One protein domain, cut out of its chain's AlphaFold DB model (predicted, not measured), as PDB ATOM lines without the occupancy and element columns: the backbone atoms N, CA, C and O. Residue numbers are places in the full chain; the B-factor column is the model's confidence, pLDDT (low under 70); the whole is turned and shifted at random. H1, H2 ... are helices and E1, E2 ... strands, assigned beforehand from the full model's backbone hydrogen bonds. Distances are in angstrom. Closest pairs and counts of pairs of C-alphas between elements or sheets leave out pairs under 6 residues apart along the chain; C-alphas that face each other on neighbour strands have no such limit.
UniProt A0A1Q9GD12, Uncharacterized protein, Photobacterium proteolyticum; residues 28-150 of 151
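Overview. This is residues 28 to 150 of the 151 residues of an uncharacterized protein of Photobacterium proteolyticum (UniProt A0A1Q9GD12). A long, strongly twisted sheet of four strands curls round the helix H1, which lies on one face of it; past one end of the sheet, a long excursion that holds the short helix H2 sticks out with residues 85 to 90. The last helix, H3, crosses over the edge strand E1, and the long unnamed stretch of residues 113 to 124 lies at the end of the sheet opposite to H2. The printed part has 123 residues with three named helices and four named strands, in the order H1, E1, E2, H2, E3, E4, H3. The sheet has the order E1, E2, E3, E4, all antiparallel, and the class is mixed, helices and strands. The whole is only just loose, close to compact, with a radius of gyration of the C-alphas of 16.7 A, and elongated, with spans of 51 by 29 by 25 A.

Along the chain. The printed part begins with H1, residues 28 to 41, whose first C-alpha, of Gly 28, is at (41.307, 8.904, 21.898); it is 20.5 A long from first to last C-alpha. E1, residues 50 to 59, spans 25.9 A and bends by 53 degrees at residue 53. E2, residues 70 to 78, spans 25.8 A. H2, residues 90 to 97, spans 10.4 A, from C-alpha 90 at (36.885, -21.667, 7.412). E3, residues 103 to 112, spans 28.7 A, and E4, residues 125 to 134, spans 27.7 A. H3, residues 137 to 148, spans 16.6 A and ends with C-alpha 148 at (31.289, -2.358, 13.055).

Arrangement. In the sheet, E1 and E4 are the edge strands and E2 and E3 the inner ones. E1 and E2 are a hairpin, antiparallel at 161 degrees, with N 53 and O 75 at 2.9 A and N 58 and O 71 at 2.8 A, within hydrogen-bond range. E2 and E3 are antiparallel at 153 degrees, with N 74 and O 109 at 2.8 A. E3 and E4 are a hairpin, antiparallel at 160 degrees, with N 106 and O 131 at 2.8 A. H1 is on one face of this sheet, an arrangement of two layers, one of helix and one of strands. The sheet curls round H1: the closest C-alphas are those of Gln 31 and Val 52, 6.8 A, for E1; Ala 34 and Val 74, 7.2 A, for E2; Ala 34 and Val 109, 6.2 A, for E3; and Leu 38 and Phe 128, 7.5 A, for E4. H3 is also on the sheet, at a height over the sheet of 9.6 A; it lies over E1 and only just not over E2, with 4 and 2 of its C-alphas falling on them. It runs across the strands, at 69 degrees to E1 on the local plane, and its closest C-alpha pair with E1 is Leu 51 and Ile 147, 7.4 A. H2 is not on the sheet, and the three helices are apart from one another. In H1, H2 and H3, every O i to N i+4 pair is within hydrogen-bond range.

Size, cuts and confidence. The two C-alphas farthest apart are those of Glu 96 and Lys 117, at 52.7 A, while those of Gly 28 and Asn 150 are 12.4 A apart. The printed part has no cut. The links from E2 to H2, with 11 residues, and from E3 to E4, with 12, are long; those from H2 to E3 and from E4 to H3 are tight. The mean pLDDT of the printed part is 75.9, and 40 residues are under 70, namely residues 81 to 103 and residues 134 to 150; H2 has a mean of 49 and H3 of 61.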
ATOM      1  N   GLY A  28      40.897   8.996  23.302       79.88
ATOM      2  CA  GLY A  28      41.307   8.904  21.898       79.88
ATOM      3  C   GLY A  28      42.804   9.134  21.642       79.88
ATOM      4  O   GLY A  28      43.402   8.389  20.861       79.88
ATOM      5  N   GLU A  29      43.433  10.108  22.311       87.75
ATOM      6  CA  GLU A  29      44.876  10.364  22.182       87.75
ATOM      7  C   GLU A  29      45.691   9.195  22.737       87.75
ATOM      8  O   GLU A  29      46.594   8.691  22.070       87.75
ATOM      9  N   LEU A  30      45.326   8.697  23.924       89.00
ATOM     10  CA  LEU A  30      45.988   7.549  24.546       89.00
ATOM     11  C   LEU A  30      45.880   6.291  23.673       89.00
ATOM     12  O   LEU A  30      46.865   5.571  23.508       89.00
ATOM     13  N   GLN A  31      44.702   6.026  23.100       89.69
ATOM     14  CA  GLN A  31      44.489   4.900  22.187       89.69
ATOM     15  C   GLN A  31      45.364   5.004  20.939       89.69
ATOM     16  O   GLN A  31      46.057   4.047  20.587       89.69
ATOM     17  N   SER A  32      45.367   6.177  20.302       91.75
ATOM     18  CA  SER A  32      46.157   6.430  19.095       91.75
ATOM     19  C   SER A  32      47.648   6.268  19.376       91.75
ATOM     20  O   SER A  32      48.333   5.536  18.665       91.75
ATOM     21  N   HIS A  33      48.127   6.857  20.472       94.31
ATOM     22  CA  HIS A  33      49.520   6.767  20.887       94.31
ATOM     23  C   HIS A  33      49.931   5.334  21.264       94.31
ATOM     24  O   HIS A  33      51.046   4.905  20.964       94.31
ATOM     25  N   ALA A  34      49.043   4.559  21.897       93.88
ATOM     26  CA  ALA A  34      49.305   3.156  22.212       93.88
ATOM     27  C   ALA A  34      49.458   2.304  20.947       93.88
ATOM     28  O   ALA A  34      50.406   1.525  20.865       93.88
ATOM     29  N   ILE A  35      48.589   2.497  19.951       94.44
ATOM     30  CA  ILE A  35      48.703   1.819  18.653       94.44
ATOM     31  C   ILE A  35      49.986   2.242  17.927       94.44
ATOM     32  O   ILE A  35      50.716   1.393  17.424       94.44
ATOM     33  N   GLU A  36      50.300   3.538  17.901       95.19
ATOM     34  CA  GLU A  36      51.513   4.042  17.250       95.19
ATOM     35  C   GLU A  36      52.782   3.459  17.863       95.19
ATOM     36  O   GLU A  36      53.668   3.020  17.132       95.19
ATOM     37  N   ASN A  37      52.885   3.419  19.194       94.88
ATOM     38  CA  ASN A  37      54.047   2.807  19.829       94.88
ATOM     39  C   ASN A  37      54.079   1.302  19.609       94.88
ATOM     40  O   ASN A  37      55.152   0.789  19.317       94.88
ATOM     41  N   LEU A  38      52.939   0.610  19.663       94.69
ATOM     42  CA  LEU A  38      52.893  -0.818  19.357       94.69
ATOM     43  C   LEU A  38      53.463  -1.110  17.958       94.69
ATOM     44  O   LEU A  38      54.353  -1.946  17.835       94.69
ATOM     45  N   ILE A  39      53.036  -0.366  16.932       95.38
ATOM     46  CA  ILE A  39      53.507  -0.535  15.546       95.38
ATOM     47  C   ILE A  39      55.004  -0.216  15.400       95.38
ATOM     48  O   ILE A  39      55.690  -0.858  14.609       95.38
ATOM     49  N   LYS A  40      55.563   0.725  16.178       93.56
ATOM     50  CA  LYS A  40      57.021   0.979  16.164       93.56
ATOM     51  C   LYS A  40      57.832  -0.259  16.561       93.56
ATOM     52  O   LYS A  40      58.938  -0.432  16.056       93.56
ATOM     53  N   PHE A  41      57.310  -1.088  17.468       90.81
ATOM     54  CA  PHE A  41      57.968  -2.322  17.916       90.81
ATOM     55  C   PHE A  41      57.546  -3.560  17.113       90.81
ATOM     56  O   PHE A  41      58.319  -4.510  17.026       90.81
ATOM     57  N   HIS A  42      56.357  -3.522  16.513       90.19
ATOM     58  CA  HIS A  42      55.761  -4.574  15.692       90.19
ATOM     59  C   HIS A  42      55.339  -4.010  14.323       90.19
ATOM     60  O   HIS A  42      54.145  -3.795  14.082       90.19
ATOM     61  N   PRO A  43      56.300  -3.708  13.427       91.62
ATOM     62  CA  PRO A  43      56.032  -3.036  12.154       91.62
ATOM     63  C   PRO A  43      55.196  -3.874  11.175       91.62
ATOM     64  O   PRO A  43      54.701  -3.345  10.183       91.62
ATOM     65  N   GLU A  44      55.043  -5.172  11.433       88.00
ATOM     66  CA  GLU A  44      54.161  -6.079  10.703       88.00
ATOM     67  C   GLU A  44      52.664  -5.833  10.958       88.00
ATOM     68  O   GLU A  44      51.833  -6.329  10.193       88.00
ATOM     69  N   LEU A  45      52.314  -5.102  12.022       89.06
ATOM     70  CA  LEU A  45      50.929  -4.807  12.381       89.06
ATOM     71  C   LEU A  45      50.377  -3.634  11.571       89.06
ATOM     72  O   LEU A  45      51.015  -2.593  11.410       89.06
ATOM     73  N   GLU A  46      49.132  -3.771  11.127       86.50
ATOM     74  CA  GLU A  46      48.418  -2.730  10.394       86.50
ATOM     75  C   GLU A  46      47.447  -2.006  11.332       86.50
ATOM     76  O   GLU A  46      46.631  -2.632  12.000       86.50
ATOM     77  N   LYS A  47      47.483  -0.666  11.360       87.94
ATOM     78  CA  LYS A  47      46.626   0.150  12.249       87.94
ATOM     79  C   LYS A  47      45.130  -0.175  12.121       87.94
ATOM     80  O   LYS A  47      44.414  -0.097  13.112       87.94
ATOM     81  N   GLN A  48      44.672  -0.522  10.920       82.44
ATOM     82  CA  GLN A  48      43.273  -0.861  10.625       82.44
ATOM     83  C   GLN A  48      42.814  -2.189  11.241       82.44
ATOM     84  O   GLN A  48      41.621  -2.372  11.464       82.44
ATOM     85  N   ASP A  49      43.759  -3.078  11.545       81.44
ATOM     86  CA  ASP A  49      43.507  -4.389  12.136       81.44
ATOM     87  C   ASP A  49      43.658  -4.365  13.664       81.44
ATOM     88  O   ASP A  49      43.589  -5.405  14.309       81.44
ATOM     89  N   LEU A  50      43.895  -3.202  14.277       85.81
ATOM     90  CA  LEU A  50      44.118  -3.085  15.716       85.81
ATOM     91  C   LEU A  50      42.916  -2.454  16.406       85.81
ATOM     92  O   LEU A  50      42.530  -1.320  16.117       85.81
ATOM     93  N   LEU A  51      42.366  -3.166  17.387       84.31
ATOM     94  CA  LEU A  51      41.213  -2.711  18.150       84.31
ATOM     95  C   LEU A  51      41.542  -2.563  19.633       84.31
ATOM     96  O   LEU A  51      41.854  -3.540  20.316       84.31
ATOM     97  N   VAL A  52      41.393  -1.348  20.166       84.94
ATOM     98  CA  VAL A  52      41.485  -1.124  21.613       84.94
ATOM     99  C   VAL A  52      40.216  -1.632  22.289       84.94
ATOM    100  O   VAL A  52      39.116  -1.096  22.118       84.94
ATOM    101  N   MET A  53      40.375  -2.654  23.122       80.25
ATOM    102  CA  MET A  53      39.260  -3.273  23.828       80.25
ATOM    103  C   MET A  53      39.007  -2.649  25.182       80.25
ATOM    104  O   MET A  53      37.847  -2.418  25.543       80.25
ATOM    105  N   ARG A  54      40.080  -2.375  25.922       82.62
ATOM    106  CA  ARG A  54      40.003  -1.956  27.316       82.62
ATOM    107  C   ARG A  54      41.166  -1.045  27.675       82.62
ATOM    108  O   ARG A  54      42.286  -1.256  27.221       82.62
ATOM    109  N   ILE A  55      40.883  -0.077  28.537       87.81
ATOM    110  CA  ILE A  55      41.882   0.739  29.217       87.81
ATOM    111  C   ILE A  55      41.594   0.622  30.706       87.81
ATOM    112  O   ILE A  55      40.499   0.962  31.147       87.81
ATOM    113  N   ASN A  56      42.560   0.116  31.461       87.12
ATOM    114  CA  ASN A  56      42.440  -0.084  32.898       87.12
ATOM    115  C   ASN A  56      43.527   0.685  33.629       87.12
ATOM    116  O   ASN A  56      44.686   0.627  33.237       87.12
ATOM    117  N   ARG A  57      43.173   1.313  34.748       87.38
ATOM    118  CA  ARG A  57      44.153   1.727  35.752       87.38
ATOM    119  C   ARG A  57      44.415   0.554  36.686       87.38
ATOM    120  O   ARG A  57      43.471  -0.038  37.204       87.38
ATOM    121  N   VAL A  58      45.680   0.210  36.869       87.94
ATOM    122  CA  VAL A  58      46.135  -0.861  37.749       87.94
ATOM    123  C   VAL A  58      46.984  -0.244  38.850       87.94
ATOM    124  O   VAL A  58      47.873   0.562  38.575       87.94
ATOM    125  N   ILE A  59      46.681  -0.620  40.091       87.94
ATOM    126  CA  ILE A  59      47.437  -0.247  41.285       87.94
ATOM    127  C   ILE A  59      47.951  -1.549  41.897       87.94
ATOM    128  O   ILE A  59      47.168  -2.361  42.396       87.94
ATOM    129  N   ASN A  60      49.261  -1.748  41.846       80.81
ATOM    130  CA  ASN A  60      49.939  -2.865  42.476       80.81
ATOM    131  C   ASN A  60      50.124  -2.549  43.965       80.81
ATOM    132  O   ASN A  60      50.919  -1.697  44.350       80.81
ATOM    133  N   LEU A  61      49.379  -3.249  44.826       78.69
ATOM    134  CA  LEU A  61      49.488  -3.097  46.286       78.69
ATOM    135  C   LEU A  61      50.772  -3.727  46.859       78.69
ATOM    136  O   LEU A  61      51.086  -3.536  48.033       78.69
ATOM    137  N   GLN A  62      51.491  -4.498  46.044       78.56
ATOM    138  CA  GLN A  62      52.777  -5.107  46.359       78.56
ATOM    139  C   GLN A  62      53.760  -4.770  45.238       78.56
ATOM    140  O   GLN A  62      53.445  -4.959  44.065       78.56
ATOM    141  N   THR A  63      54.942  -4.272  45.596       74.25
ATOM    142  CA  THR A  63      55.947  -3.849  44.616       74.25
ATOM    143  C   THR A  63      56.488  -5.051  43.844       74.25
ATOM    144  O   THR A  63      57.021  -5.996  44.431       74.25
ATOM    145  N   HIS A  64      56.397  -4.988  42.518       74.12
ATOM    146  CA  HIS A  64      56.986  -5.970  41.614       74.12
ATOM    147  C   HIS A  64      58.273  -5.401  40.991       74.12
ATOM    148  O   HIS A  64      58.257  -4.277  40.497       74.12
ATOM    149  N   PRO A  65      59.396  -6.149  40.946       74.12
ATOM    150  CA  PRO A  65      60.692  -5.622  40.488       74.12
ATOM    151  C   PRO A  65      60.730  -5.083  39.048       74.12
ATOM    152  O   PRO A  65      61.681  -4.400  38.668       74.12
ATOM    153  N   HIS A  66      59.725  -5.405  38.233       77.31
ATOM    154  CA  HIS A  66      59.675  -5.089  36.804       77.31
ATOM    155  C   HIS A  66      58.352  -4.446  36.377       77.31
ATOM    156  O   HIS A  66      58.067  -4.363  35.180       77.31
ATOM    157  N   GLU A  67      57.542  -3.998  37.339       76.88
ATOM    158  CA  GLU A  67      56.286  -3.312  37.053       76.88
ATOM    159  C   GLU A  67      56.144  -2.066  37.927       76.88
ATOM    160  O   GLU A  67      56.477  -2.106  39.111       76.88
ATOM    161  N   PRO A  68      55.656  -0.950  37.369       83.56
ATOM    162  CA  PRO A  68      55.320   0.214  38.175       83.56
ATOM    163  C   PRO A  68      54.225  -0.103  39.204       83.56
ATOM    164  O   PRO A  68      53.309  -0.882  38.936       83.56
ATOM    165  N   ASP A  69      54.290   0.563  40.360       86.38
ATOM    166  CA  ASP A  69      53.268   0.446  41.410       86.38
ATOM    167  C   ASP A  69      51.894   0.946  40.929       86.38
ATOM    168  O   ASP A  69      50.855   0.468  41.376       86.38
ATOM    169  N   GLU A  70      51.872   1.884  39.979       89.69
ATOM    170  CA  GLU A  70      50.651   2.368  39.343       89.69
ATOM    171  C   GLU A  70      50.847   2.594  37.838       89.69
ATOM    172  O   GLU A  70      51.805   3.244  37.401       89.69
ATOM    173  N   TYR A  71      49.923   2.073  37.029       90.88
ATOM    174  CA  TYR A  71      49.965   2.217  35.575       90.88
ATOM    175  C   TYR A  71      48.592   2.154  34.911       90.88
ATOM    176  O   TYR A  71      47.626   1.618  35.451       90.88
ATOM    177  N   LEU A  72      48.522   2.682  33.692       91.06
ATOM    178  CA  LEU A  72      47.461   2.392  32.741       91.06
ATOM    179  C   LEU A  72      47.873   1.227  31.847       91.06
ATOM    180  O   LEU A  72      48.995   1.175  31.343       91.06
ATOM    181  N   LEU A  73      46.936   0.317  31.631       91.62
ATOM    182  CA  LEU A  73      47.056  -0.850  30.776       91.62
ATOM    183  C   LEU A  73      46.044  -0.732  29.638       91.62
ATOM    184  O   LEU A  73      44.836  -0.754  29.880       91.62
ATOM    185  N   VAL A  74      46.536  -0.617  28.409       92.06
ATOM    186  CA  VAL A  74      45.724  -0.579  27.189       92.06
ATOM    187  C   VAL A  74      45.789  -1.951  26.525       92.06
ATOM    188  O   VAL A  74      46.848  -2.348  26.044       92.06
ATOM    189  N   SER A  75      44.670  -2.675  26.505       89.19
ATOM    190  CA  SER A  75      44.533  -3.954  25.796       89.19
ATOM    191  C   SER A  75      44.108  -3.703  24.351       89.19
ATOM    192  O   SER A  75      43.029  -3.152  24.103       89.19
ATOM    193  N   ILE A  76      44.942  -4.135  23.411       89.75
ATOM    194  CA  ILE A  76      44.775  -3.993  21.964       89.75
ATOM    195  C   ILE A  76      44.745  -5.388  21.352       89.75
ATOM    196  O   ILE A  76      45.652  -6.179  21.594       89.75
ATOM    197  N   TYR A  77      43.719  -5.706  20.571       86.69
ATOM    198  CA  TYR A  77      43.634  -6.981  19.861       86.69
ATOM    199  C   TYR A  77      43.967  -6.796  18.385       86.69
ATOM    200  O   TYR A  77      43.515  -5.831  17.773       86.69
ATOM    201  N   ASP A  78      44.722  -7.742  17.828       86.12
ATOM    202  CA  ASP A  78      44.924  -7.876  16.385       86.12
ATOM    203  C   ASP A  78      43.777  -8.683  15.769       86.12
ATOM    204  O   ASP A  78      43.593  -9.876  16.027       86.12
ATOM    205  N   THR A  79      42.978  -7.990  14.966       77.31
ATOM    206  CA  THR A  79      41.747  -8.468  14.357       77.31
ATOM    207  C   THR A  79      41.920  -8.874  12.896       77.31
ATOM    208  O   THR A  79      40.923  -9.216  12.260       77.31
ATOM    209  N   LYS A  80      43.147  -8.901  12.355       73.62
ATOM    210  CA  LYS A  80      43.423  -9.239  10.945       73.62
ATOM    211  C   LYS A  80      42.766 -10.551  10.505       73.62
ATOM    212  O   LYS A  80      42.199 -10.654   9.420       73.62
ATOM    213  N   ASN A  81      42.759 -11.544  11.397       58.56
ATOM    214  CA  ASN A  81      42.167 -12.868  11.162       58.56
ATOM    215  C   ASN A  81      40.719 -13.018  11.683       58.56
ATOM    216  O   ASN A  81      40.160 -14.119  11.640       58.56
ATOM    217  N   LEU A  82      40.110 -11.935  12.184       61.97
ATOM    218  CA  LEU A  82      38.734 -11.893  12.702       61.97
ATOM    219  C   LEU A  82      37.712 -11.370  11.682       61.97
ATOM    220  O   LEU A  82      36.512 -11.452  11.931       61.97
ATOM    221  N   MET A  83      38.166 -10.859  10.535       49.47
ATOM    222  CA  MET A  83      37.299 -10.350   9.470       49.47
ATOM    223  C   MET A  83      36.285 -11.408   9.015       49.47
ATOM    224  O   MET A  83      36.638 -12.565   8.769       49.47
ATOM    225  N   SER A  84      35.012 -11.002   8.902       42.91
ATOM    226  CA  SER A  84      33.898 -11.902   8.602       42.91
ATOM    227  C   SER A  84      34.181 -12.680   7.319       42.91
ATOM    228  O   SER A  84      34.146 -12.137   6.209       42.91
ATOM    229  N   VAL A  85      34.428 -13.974   7.458       40.47
ATOM    230  CA  VAL A  85      34.493 -14.883   6.324       40.47
ATOM    231  C   VAL A  85      33.063 -15.040   5.817       40.47
ATOM    232  O   VAL A  85      32.340 -15.944   6.225       40.47
ATOM    233  N   LYS A  86      32.633 -14.154   4.916       42.62
ATOM    234  CA  LYS A  86      31.428 -14.396   4.113       42.62
ATOM    235  C   LYS A  86      31.644 -15.503   3.066       42.62
ATOM    236  O   LYS A  86      30.673 -15.901   2.439       42.62
ATOM    237  N   ASN A  87      32.860 -16.053   2.929       41.81
ATOM    238  CA  ASN A  87      33.209 -17.082   1.942       41.81
ATOM    239  C   ASN A  87      33.929 -18.312   2.549       41.81
ATOM    240  O   ASN A  87      35.139 -18.332   2.742       41.81
ATOM    241  N   SER A  88      33.124 -19.319   2.889       46.47
ATOM    242  CA  SER A  88      33.280 -20.774   2.663       46.47
ATOM    243  C   SER A  88      34.585 -21.575   2.873       46.47
ATOM    244  O   SER A  88      34.520 -22.776   2.642       46.47
ATOM    245  N   GLU A  89      35.715 -21.048   3.348       45.66
ATOM    246  CA  GLU A  89      36.915 -21.900   3.582       45.66
ATOM    247  C   GLU A  89      37.187 -22.236   5.052       45.66
ATOM    248  O   GLU A  89      37.834 -23.228   5.373       45.66
ATOM    249  N   TRP A  90      36.641 -21.457   5.982       46.56
ATOM    250  CA  TRP A  90      36.885 -21.667   7.412       46.56
ATOM    251  C   TRP A  90      35.919 -22.656   8.065       46.56
ATOM    252  O   TRP A  90      36.203 -23.166   9.144       46.56
ATOM    253  N   SER A  91      34.785 -22.947   7.428       49.66
ATOM    254  CA  SER A  91      33.781 -23.881   7.949       49.66
ATOM    255  C   SER A  91      34.236 -25.340   7.888       49.66
ATOM    256  O   SER A  91      33.845 -26.130   8.745       49.66
ATOM    257  N   SER A  92      35.072 -25.702   6.911       48.47
ATOM    258  CA  SER A  92      35.723 -27.014   6.833       48.47
ATOM    259  C   SER A  92      36.795 -27.164   7.911       48.47
ATOM    260  O   SER A  92      36.802 -28.171   8.609       48.47
ATOM    261  N   LEU A  93      37.613 -26.129   8.132       46.28
ATOM    262  CA  LEU A  93      38.654 -26.125   9.167       46.28
ATOM    263  C   LEU A  93      38.074 -26.138  10.595       46.28
ATOM    264  O   LEU A  93      38.549 -26.883  11.441       46.28
ATOM    265  N   ILE A  94      36.999 -25.390  10.869       54.25
ATOM    266  CA  ILE A  94      36.297 -25.428  12.171       54.25
ATOM    267  C   ILE A  94      35.647 -26.800  12.419       54.25
ATOM    268  O   ILE A  94      35.583 -27.263  13.554       54.25
ATOM    269  N   LYS A  95      35.191 -27.486  11.363       51.69
ATOM    270  CA  LYS A  95      34.683 -28.864  11.462       51.69
ATOM    271  C   LYS A  95      35.781 -29.898  11.716       51.69
ATOM    272  O   LYS A  95      35.498 -30.908  12.350       51.69
ATOM    273  N   GLU A  96      36.986 -29.674  11.198       47.66
ATOM    274  CA  GLU A  96      38.121 -30.599  11.309       47.66
ATOM    275  C   GLU A  96      38.878 -30.444  12.637       47.66
ATOM    276  O   GLU A  96      39.306 -31.435  13.221       47.66
ATOM    277  N   PHE A  97      38.980 -29.212  13.145       49.44
ATOM    278  CA  PHE A  97      39.783 -28.872  14.325       49.44
ATOM    279  C   PHE A  97      38.956 -28.429  15.549       49.44
ATOM    280  O   PHE A  97      39.518 -28.243  16.625       49.44
ATOM    281  N   GLY A  98      37.631 -28.292  15.415       49.81
ATOM    282  CA  GLY A  98      36.746 -27.732  16.444       49.81
ATOM    283  C   GLY A  98      36.753 -26.195  16.470       49.81
ATOM    284  O   GLY A  98      37.644 -25.546  15.920       49.81
ATOM    285  N   GLU A  99      35.752 -25.585  17.116       49.16
ATOM    286  CA  GLU A  99      35.674 -24.121  17.321       49.16
ATOM    287  C   GLU A  99      36.815 -23.567  18.208       49.16
ATOM    288  O   GLU A  99      37.052 -22.361  18.226       49.16
ATOM    289  N   ASP A 100      37.564 -24.442  18.886       44.75
ATOM    290  CA  ASP A 100      38.465 -24.129  20.003       44.75
ATOM    291  C   ASP A 100      39.858 -23.569  19.631       44.75
ATOM    292  O   ASP A 100      40.655 -23.287  20.526       44.75
ATOM    293  N   LEU A 101      40.201 -23.388  18.347       48.53
ATOM    294  CA  LEU A 101      41.602 -23.143  17.935       48.53
ATOM    295  C   LEU A 101      41.906 -21.815  17.229       48.53
ATOM    296  O   LEU A 101      43.059 -21.575  16.863       48.53
ATOM    297  N   LYS A 102      40.940 -20.908  17.055       57.31
ATOM    298  CA  LYS A 102      41.288 -19.565  16.560       57.31
ATOM    299  C   LYS A 102      41.866 -18.739  17.704       57.31
ATOM    300  O   LYS A 102      41.160 -18.427  18.650       57.31
ATOM    301  N   GLY A 103      43.150 -18.403  17.631       65.19
ATOM    302  CA  GLY A 103      43.792 -17.482  18.566       65.19
ATOM    303  C   GLY A 103      43.629 -16.027  18.124       65.19
ATOM    304  O   GLY A 103      43.692 -15.734  16.931       65.19
ATOM    305  N   VAL A 104      43.457 -15.114  19.077       76.56
ATOM    306  CA  VAL A 104      43.609 -13.667  18.879       76.56
ATOM    307  C   VAL A 104      44.821 -13.192  19.668       76.56
ATOM    308  O   VAL A 104      45.007 -13.581  20.823       76.56
ATOM    309  N   ASN A 105      45.668 -12.371  19.051       83.00
ATOM    310  CA  ASN A 105      46.790 -11.774  19.763       83.00
ATOM    311  C   ASN A 105      46.298 -10.554  20.541       83.00
ATOM    312  O   ASN A 105      45.793  -9.597  19.955       83.00
ATOM    313  N   GLU A 106      46.451 -10.603  21.861       86.94
ATOM    314  CA  GLU A 106      46.320  -9.459  22.749       86.94
ATOM    315  C   GLU A 106      47.698  -8.839  22.981       86.94
ATOM    316  O   GLU A 106      48.617  -9.483  23.490       86.94
ATOM    317  N   TYR A 107      47.803  -7.552  22.682       91.88
ATOM    318  CA  TYR A 107      48.911  -6.693  23.053       91.88
ATOM    319  C   TYR A 107      48.473  -5.793  24.201       91.88
ATOM    320  O   TYR A 107      47.446  -5.118  24.138       91.88
ATOM    321  N   LYS A 108      49.265  -5.763  25.262       92.56
ATOM    322  CA  LYS A 108      49.045  -4.907  26.422       92.56
ATOM    323  C   LYS A 108      50.098  -3.822  26.435       92.56
ATOM    324  O   LYS A 108      51.263  -4.124  26.668       92.56
ATOM    325  N   VAL A 109      49.693  -2.580  26.205       94.12
ATOM    326  CA  VAL A 109      50.580  -1.412  26.250       94.12
ATOM    327  C   VAL A 109      50.472  -0.748  27.619       94.12
ATOM    328  O   VAL A 109      49.364  -0.496  28.099       94.12
ATOM    329  N   ARG A 110      51.611  -0.479  28.262       93.44
ATOM    330  CA  ARG A 110      51.683   0.047  29.632       93.44
ATOM    331  C   ARG A 110      52.201   1.478  29.670       93.44
ATOM    332  O   ARG A 110      53.217   1.792  29.052       93.44
ATOM    333  N   TYR A 111      51.539   2.305  30.476       93.00
ATOM    334  CA  TYR A 111      51.968   3.663  30.804       93.00
ATOM    335  C   TYR A 111      52.032   3.842  32.315       93.00
ATOM    336  O   TYR A 111      51.022   3.690  32.998       93.00
ATOM    337  N   ARG A 112      53.198   4.184  32.854       92.19
ATOM    338  CA  ARG A 112      53.380   4.476  34.276       92.19
ATOM    339  C   ARG A 112      52.611   5.735  34.658       92.19
ATOM    340  O   ARG A 112      52.773   6.772  34.032       92.19
ATOM    341  N   VAL A 113      51.836   5.700  35.735       89.75
ATOM    342  CA  VAL A 113      51.164   6.910  36.224       89.75
ATOM    343  C   VAL A 113      52.070   7.587  37.245       89.75
ATOM    344  O   VAL A 113      52.064   7.251  38.422       89.75
ATOM    345  N   ARG A 114      52.893   8.541  36.791       85.81
ATOM    346  CA  ARG A 114      53.724   9.359  37.698       85.81
ATOM    347  C   ARG A 114      52.956  10.540  38.278       85.81
ATOM    348  O   ARG A 114      53.191  10.938  39.414       85.81
ATOM    349  N   ASN A 115      52.053  11.114  37.485       81.62
ATOM    350  CA  ASN A 115      51.204  12.221  37.890       81.62
ATOM    351  C   ASN A 115      49.729  11.826  37.714       81.62
ATOM    352  O   ASN A 115      49.269  11.640  36.587       81.62
ATOM    353  N   PRO A 116      48.946  11.750  38.804       72.44
ATOM    354  CA  PRO A 116      47.558  11.318  38.746       72.44
ATOM    355  C   PRO A 116      46.626  12.354  38.115       72.44
ATOM    356  O   PRO A 116      45.438  12.076  38.065       72.44
ATOM    357  N   LYS A 117      47.122  13.534  37.700       74.69
ATOM    358  CA  LYS A 117      46.352  14.601  37.037       74.69
ATOM    359  C   LYS A 117      46.599  14.703  35.529       74.69
ATOM    360  O   LYS A 117      45.790  15.313  34.840       74.69
ATOM    361  N   LYS A 118      47.729  14.192  35.030       79.12
ATOM    362  CA  LYS A 118      48.110  14.284  33.615       79.12
ATOM    363  C   LYS A 118      49.125  13.202  33.261       79.12
ATOM    364  O   LYS A 118      50.133  13.086  33.950       79.12
ATOM    365  N   LEU A 119      48.881  12.486  32.166       83.12
ATOM    366  CA  LEU A 119      49.853  11.572  31.562       83.12
ATOM    367  C   LEU A 119      50.797  12.335  30.633       83.12
ATOM    368  O   LEU A 119      50.337  13.123  29.804       83.12
ATOM    369  N   ASP A 120      52.094  12.069  30.724       89.06
ATOM    370  CA  ASP A 120      53.040  12.395  29.660       89.06
ATOM    371  C   ASP A 120      53.219  11.154  28.786       89.06
ATOM    372  O   ASP A 120      54.021  10.280  29.093       89.06
ATOM    373  N   LEU A 121      52.460  11.065  27.691       88.94
ATOM    374  CA  LEU A 121      52.409   9.875  26.836       88.94
ATOM    375  C   LEU A 121      53.794   9.349  26.419       88.94
ATOM    376  O   LEU A 121      53.990   8.136  26.376       88.94
ATOM    377  N   ASN A 122      54.760  10.234  26.162       87.12
ATOM    378  CA  ASN A 122      56.113   9.827  25.784       87.12
ATOM    379  C   ASN A 122      56.967   9.465  27.007       87.12
ATOM    380  O   ASN A 122      57.665   8.454  26.990       87.12
ATOM    381  N   GLY A 123      56.928  10.285  28.061       89.19
ATOM    382  CA  GLY A 123      57.743  10.089  29.266       89.19
ATOM    383  C   GLY A 123      57.281   8.940  30.170       89.19
ATOM    384  O   GLY A 123      58.081   8.414  30.955       89.19
ATOM    385  N   ASP A 124      56.009   8.560  30.053       91.19
ATOM    386  CA  ASP A 124      55.339   7.564  30.884       91.19
ATOM    387  C   ASP A 124      55.168   6.201  30.195       91.19
ATOM    388  O   ASP A 124      54.786   5.244  30.864       91.19
ATOM    389  N   PHE A 125      55.474   6.061  28.900       92.19
ATOM    390  CA  PHE A 125      55.474   4.754  28.233       92.19
ATOM    391  C   PHE A 125      56.471   3.796  28.912       92.19
ATOM    392  O   PHE A 125      57.662   4.087  29.009       92.19
ATOM    393  N   ASP A 126      55.977   2.651  29.394       91.69
ATOM    394  CA  ASP A 126      56.763   1.672  30.164       91.69
ATOM    395  C   ASP A 126      57.110   0.426  29.332       91.69
ATOM    396  O   ASP A 126      58.142  -0.203  29.554       91.69
ATOM    397  N   GLY A 127      56.280   0.086  28.343       90.94
ATOM    398  CA  GLY A 127      56.527  -1.029  27.431       90.94
ATOM    399  C   GLY A 127      55.250  -1.736  26.999       90.94
ATOM    400  O   GLY A 127      54.140  -1.224  27.165       90.94
ATOM    401  N   PHE A 128      55.410  -2.941  26.457       91.19
ATOM    402  CA  PHE A 128      54.295  -3.790  26.057       91.19
ATOM    403  C   PHE A 128      54.555  -5.265  26.379       91.19
ATOM    404  O   PHE A 128      55.690  -5.683  26.604       91.19
ATOM    405  N   SER A 129      53.488  -6.058  26.383       89.75
ATOM    406  CA  SER A 129      53.548  -7.519  26.456       89.75
ATOM    407  C   SER A 129      52.504  -8.136  25.537       89.75
ATOM    408  O   SER A 129      51.431  -7.553  25.370       89.75
ATOM    409  N   THR A 130      52.771  -9.332  25.027       86.62
ATOM    410  CA  THR A 130      51.877 -10.019  24.087       86.62
ATOM    411  C   THR A 130      51.425 -11.357  24.652       86.62
ATOM    412  O   THR A 130      52.192 -12.078  25.291       86.62
ATOM    413  N   THR A 131      50.165 -11.706  24.428       81.12
ATOM    414  CA  THR A 131      49.611 -13.021  24.750       81.12
ATOM    415  C   THR A 131      48.639 -13.438  23.659       81.12
ATOM    416  O   THR A 131      47.824 -12.639  23.211       81.12
ATOM    417  N   THR A 132      48.698 -14.697  23.239       78.56
ATOM    418  CA  THR A 132      47.695 -15.268  22.337       78.56
ATOM    419  C   THR A 132      46.581 -15.887  23.172       78.56
ATOM    420  O   THR A 132      46.834 -16.754  24.009       78.56
ATOM    421  N   LEU A 133      45.349 -15.429  22.960       70.12
ATOM    422  CA  LEU A 133      44.161 -15.893  23.671       70.12
ATOM    423  C   LEU A 133      43.285 -16.746  22.748       70.12
ATOM    424  O   LEU A 133      43.152 -16.403  21.573       70.12
ATOM    425  N   PRO A 134      42.643 -17.816  23.247       66.62
ATOM    426  CA  PRO A 134      41.627 -18.525  22.479       66.62
ATOM    427  C   PRO A 134      40.420 -17.609  22.229       66.62
ATOM    428  O   PRO A 134      39.909 -16.948  23.138       66.62
ATOM    429  N   LEU A 135      39.958 -17.564  20.982       65.56
ATOM    430  CA  LEU A 135      38.807 -16.777  20.565       65.56
ATOM    431  C   LEU A 135      37.523 -17.579  20.795       65.56
ATOM    432  O   LEU A 135      37.085 -18.346  19.942       65.56
ATOM    433  N   PHE A 136      36.884 -17.361  21.941       58.78
ATOM    434  CA  PHE A 136      35.546 -17.893  22.199       58.78
ATOM    435  C   PHE A 136      34.481 -17.162  21.365       58.78
ATOM    436  O   PHE A 136      34.580 -15.951  21.149       58.78
ATOM    437  N   GLY A 137      33.413 -17.862  20.966       54.56
ATOM    438  CA  GLY A 137      32.329 -17.296  20.147       54.56
ATOM    439  C   GLY A 137      31.708 -16.004  20.706       54.56
ATOM    440  O   GLY A 137      31.450 -15.073  19.950       54.56
ATOM    441  N   VAL A 138      31.569 -15.888  22.033       50.84
ATOM    442  CA  VAL A 138      31.052 -14.671  22.699       50.84
ATOM    443  C   VAL A 138      32.019 -13.485  22.578       50.84
ATOM    444  O   VAL A 138      31.591 -12.352  22.369       50.84
ATOM    445  N   LEU A 139      33.332 -13.727  22.680       58.56
ATOM    446  CA  LEU A 139      34.347 -12.683  22.489       58.56
ATOM    447  C   LEU A 139      34.402 -12.239  21.030       58.56
ATOM    448  O   LEU A 139      34.565 -11.052  20.764       58.56
ATOM    449  N   ARG A 140      34.218 -13.175  20.095       62.72
ATOM    450  CA  ARG A 140      34.128 -12.867  18.670       62.72
ATOM    451  C   ARG A 140      32.973 -11.909  18.372       62.72
ATOM    452  O   ARG A 140      33.211 -10.896  17.732       62.72
ATOM    453  N   GLU A 141      31.768 -12.182  18.868       58.28
ATOM    454  CA  GLU A 141      30.601 -11.315  18.645       58.28
ATOM    455  C   GLU A 141      30.809  -9.906  19.233       58.28
ATOM    456  O   GLU A 141      30.496  -8.900  18.598       58.28
ATOM    457  N   GLN A 142      31.406  -9.802  20.426       62.28
ATOM    458  CA  GLN A 142      31.741  -8.504  21.027       62.28
ATOM    459  C   GLN A 142      32.788  -7.731  20.217       62.28
ATOM    460  O   GLN A 142      32.709  -6.504  20.124       62.28
ATOM    461  N   LEU A 143      33.759  -8.438  19.638       66.50
ATOM    462  CA  LEU A 143      34.783  -7.849  18.780       66.50
ATOM    463  C   LEU A 143      34.201  -7.389  17.446       66.50
ATOM    464  O   LEU A 143      34.431  -6.249  17.061       66.50
ATOM    465  N   GLU A 144      33.397  -8.228  16.790       63.19
ATOM    466  CA  GLU A 144      32.699  -7.889  15.543       63.19
ATOM    467  C   GLU A 144      31.807  -6.651  15.734       63.19
ATOM    468  O   GLU A 144      31.947  -5.677  14.994       63.19
ATOM    469  N   ASN A 145      30.992  -6.616  16.795       62.38
ATOM    470  CA  ASN A 145      30.137  -5.465  17.105       62.38
ATOM    471  C   ASN A 145      30.934  -4.169  17.305       62.38
ATOM    472  O   ASN A 145      30.507  -3.094  16.879       62.38
ATOM    473  N   LYS A 146      32.103  -4.251  17.951       66.88
ATOM    474  CA  LYS A 146      32.933  -3.073  18.219       66.88
ATOM    475  C   LYS A 146      33.691  -2.597  16.975       66.88
ATOM    476  O   LYS A 146      33.844  -1.390  16.801       66.88
ATOM    477  N   ILE A 147      34.091  -3.511  16.085       66.00
ATOM    478  CA  ILE A 147      34.631  -3.173  14.756       66.00
ATOM    479  C   ILE A 147      33.575  -2.434  13.931       66.00
ATOM    480  O   ILE A 147      33.863  -1.376  13.378       66.00
ATOM    481  N   ASP A 148      32.351  -2.960  13.865       58.28
ATOM    482  CA  ASP A 148      31.289  -2.358  13.055       58.28
ATOM    483  C   ASP A 148      30.821  -1.002  13.597       58.28
ATOM    484  O   ASP A 148      30.449  -0.136  12.813       58.28
ATOM    485  N   SER A 149      30.915  -0.766  14.911       58.50
ATOM    486  CA  SER A 149      30.593   0.536  15.517       58.50
ATOM    487  C   SER A 149      31.607   1.657  15.235       58.50
ATOM    488  O   SER A 149      31.303   2.819  15.487       58.50
ATOM    489  N   ASN A 150      32.804   1.315  14.742       54.00
ATOM    490  CA  ASN A 150      33.881   2.263  14.436       54.00
ATOM    491  C   ASN A 150      33.992   2.604  12.932       54.00
ATOM    492  O   ASN A 150      34.892   3.360  12.562       54.00
TER     493      ASN A 150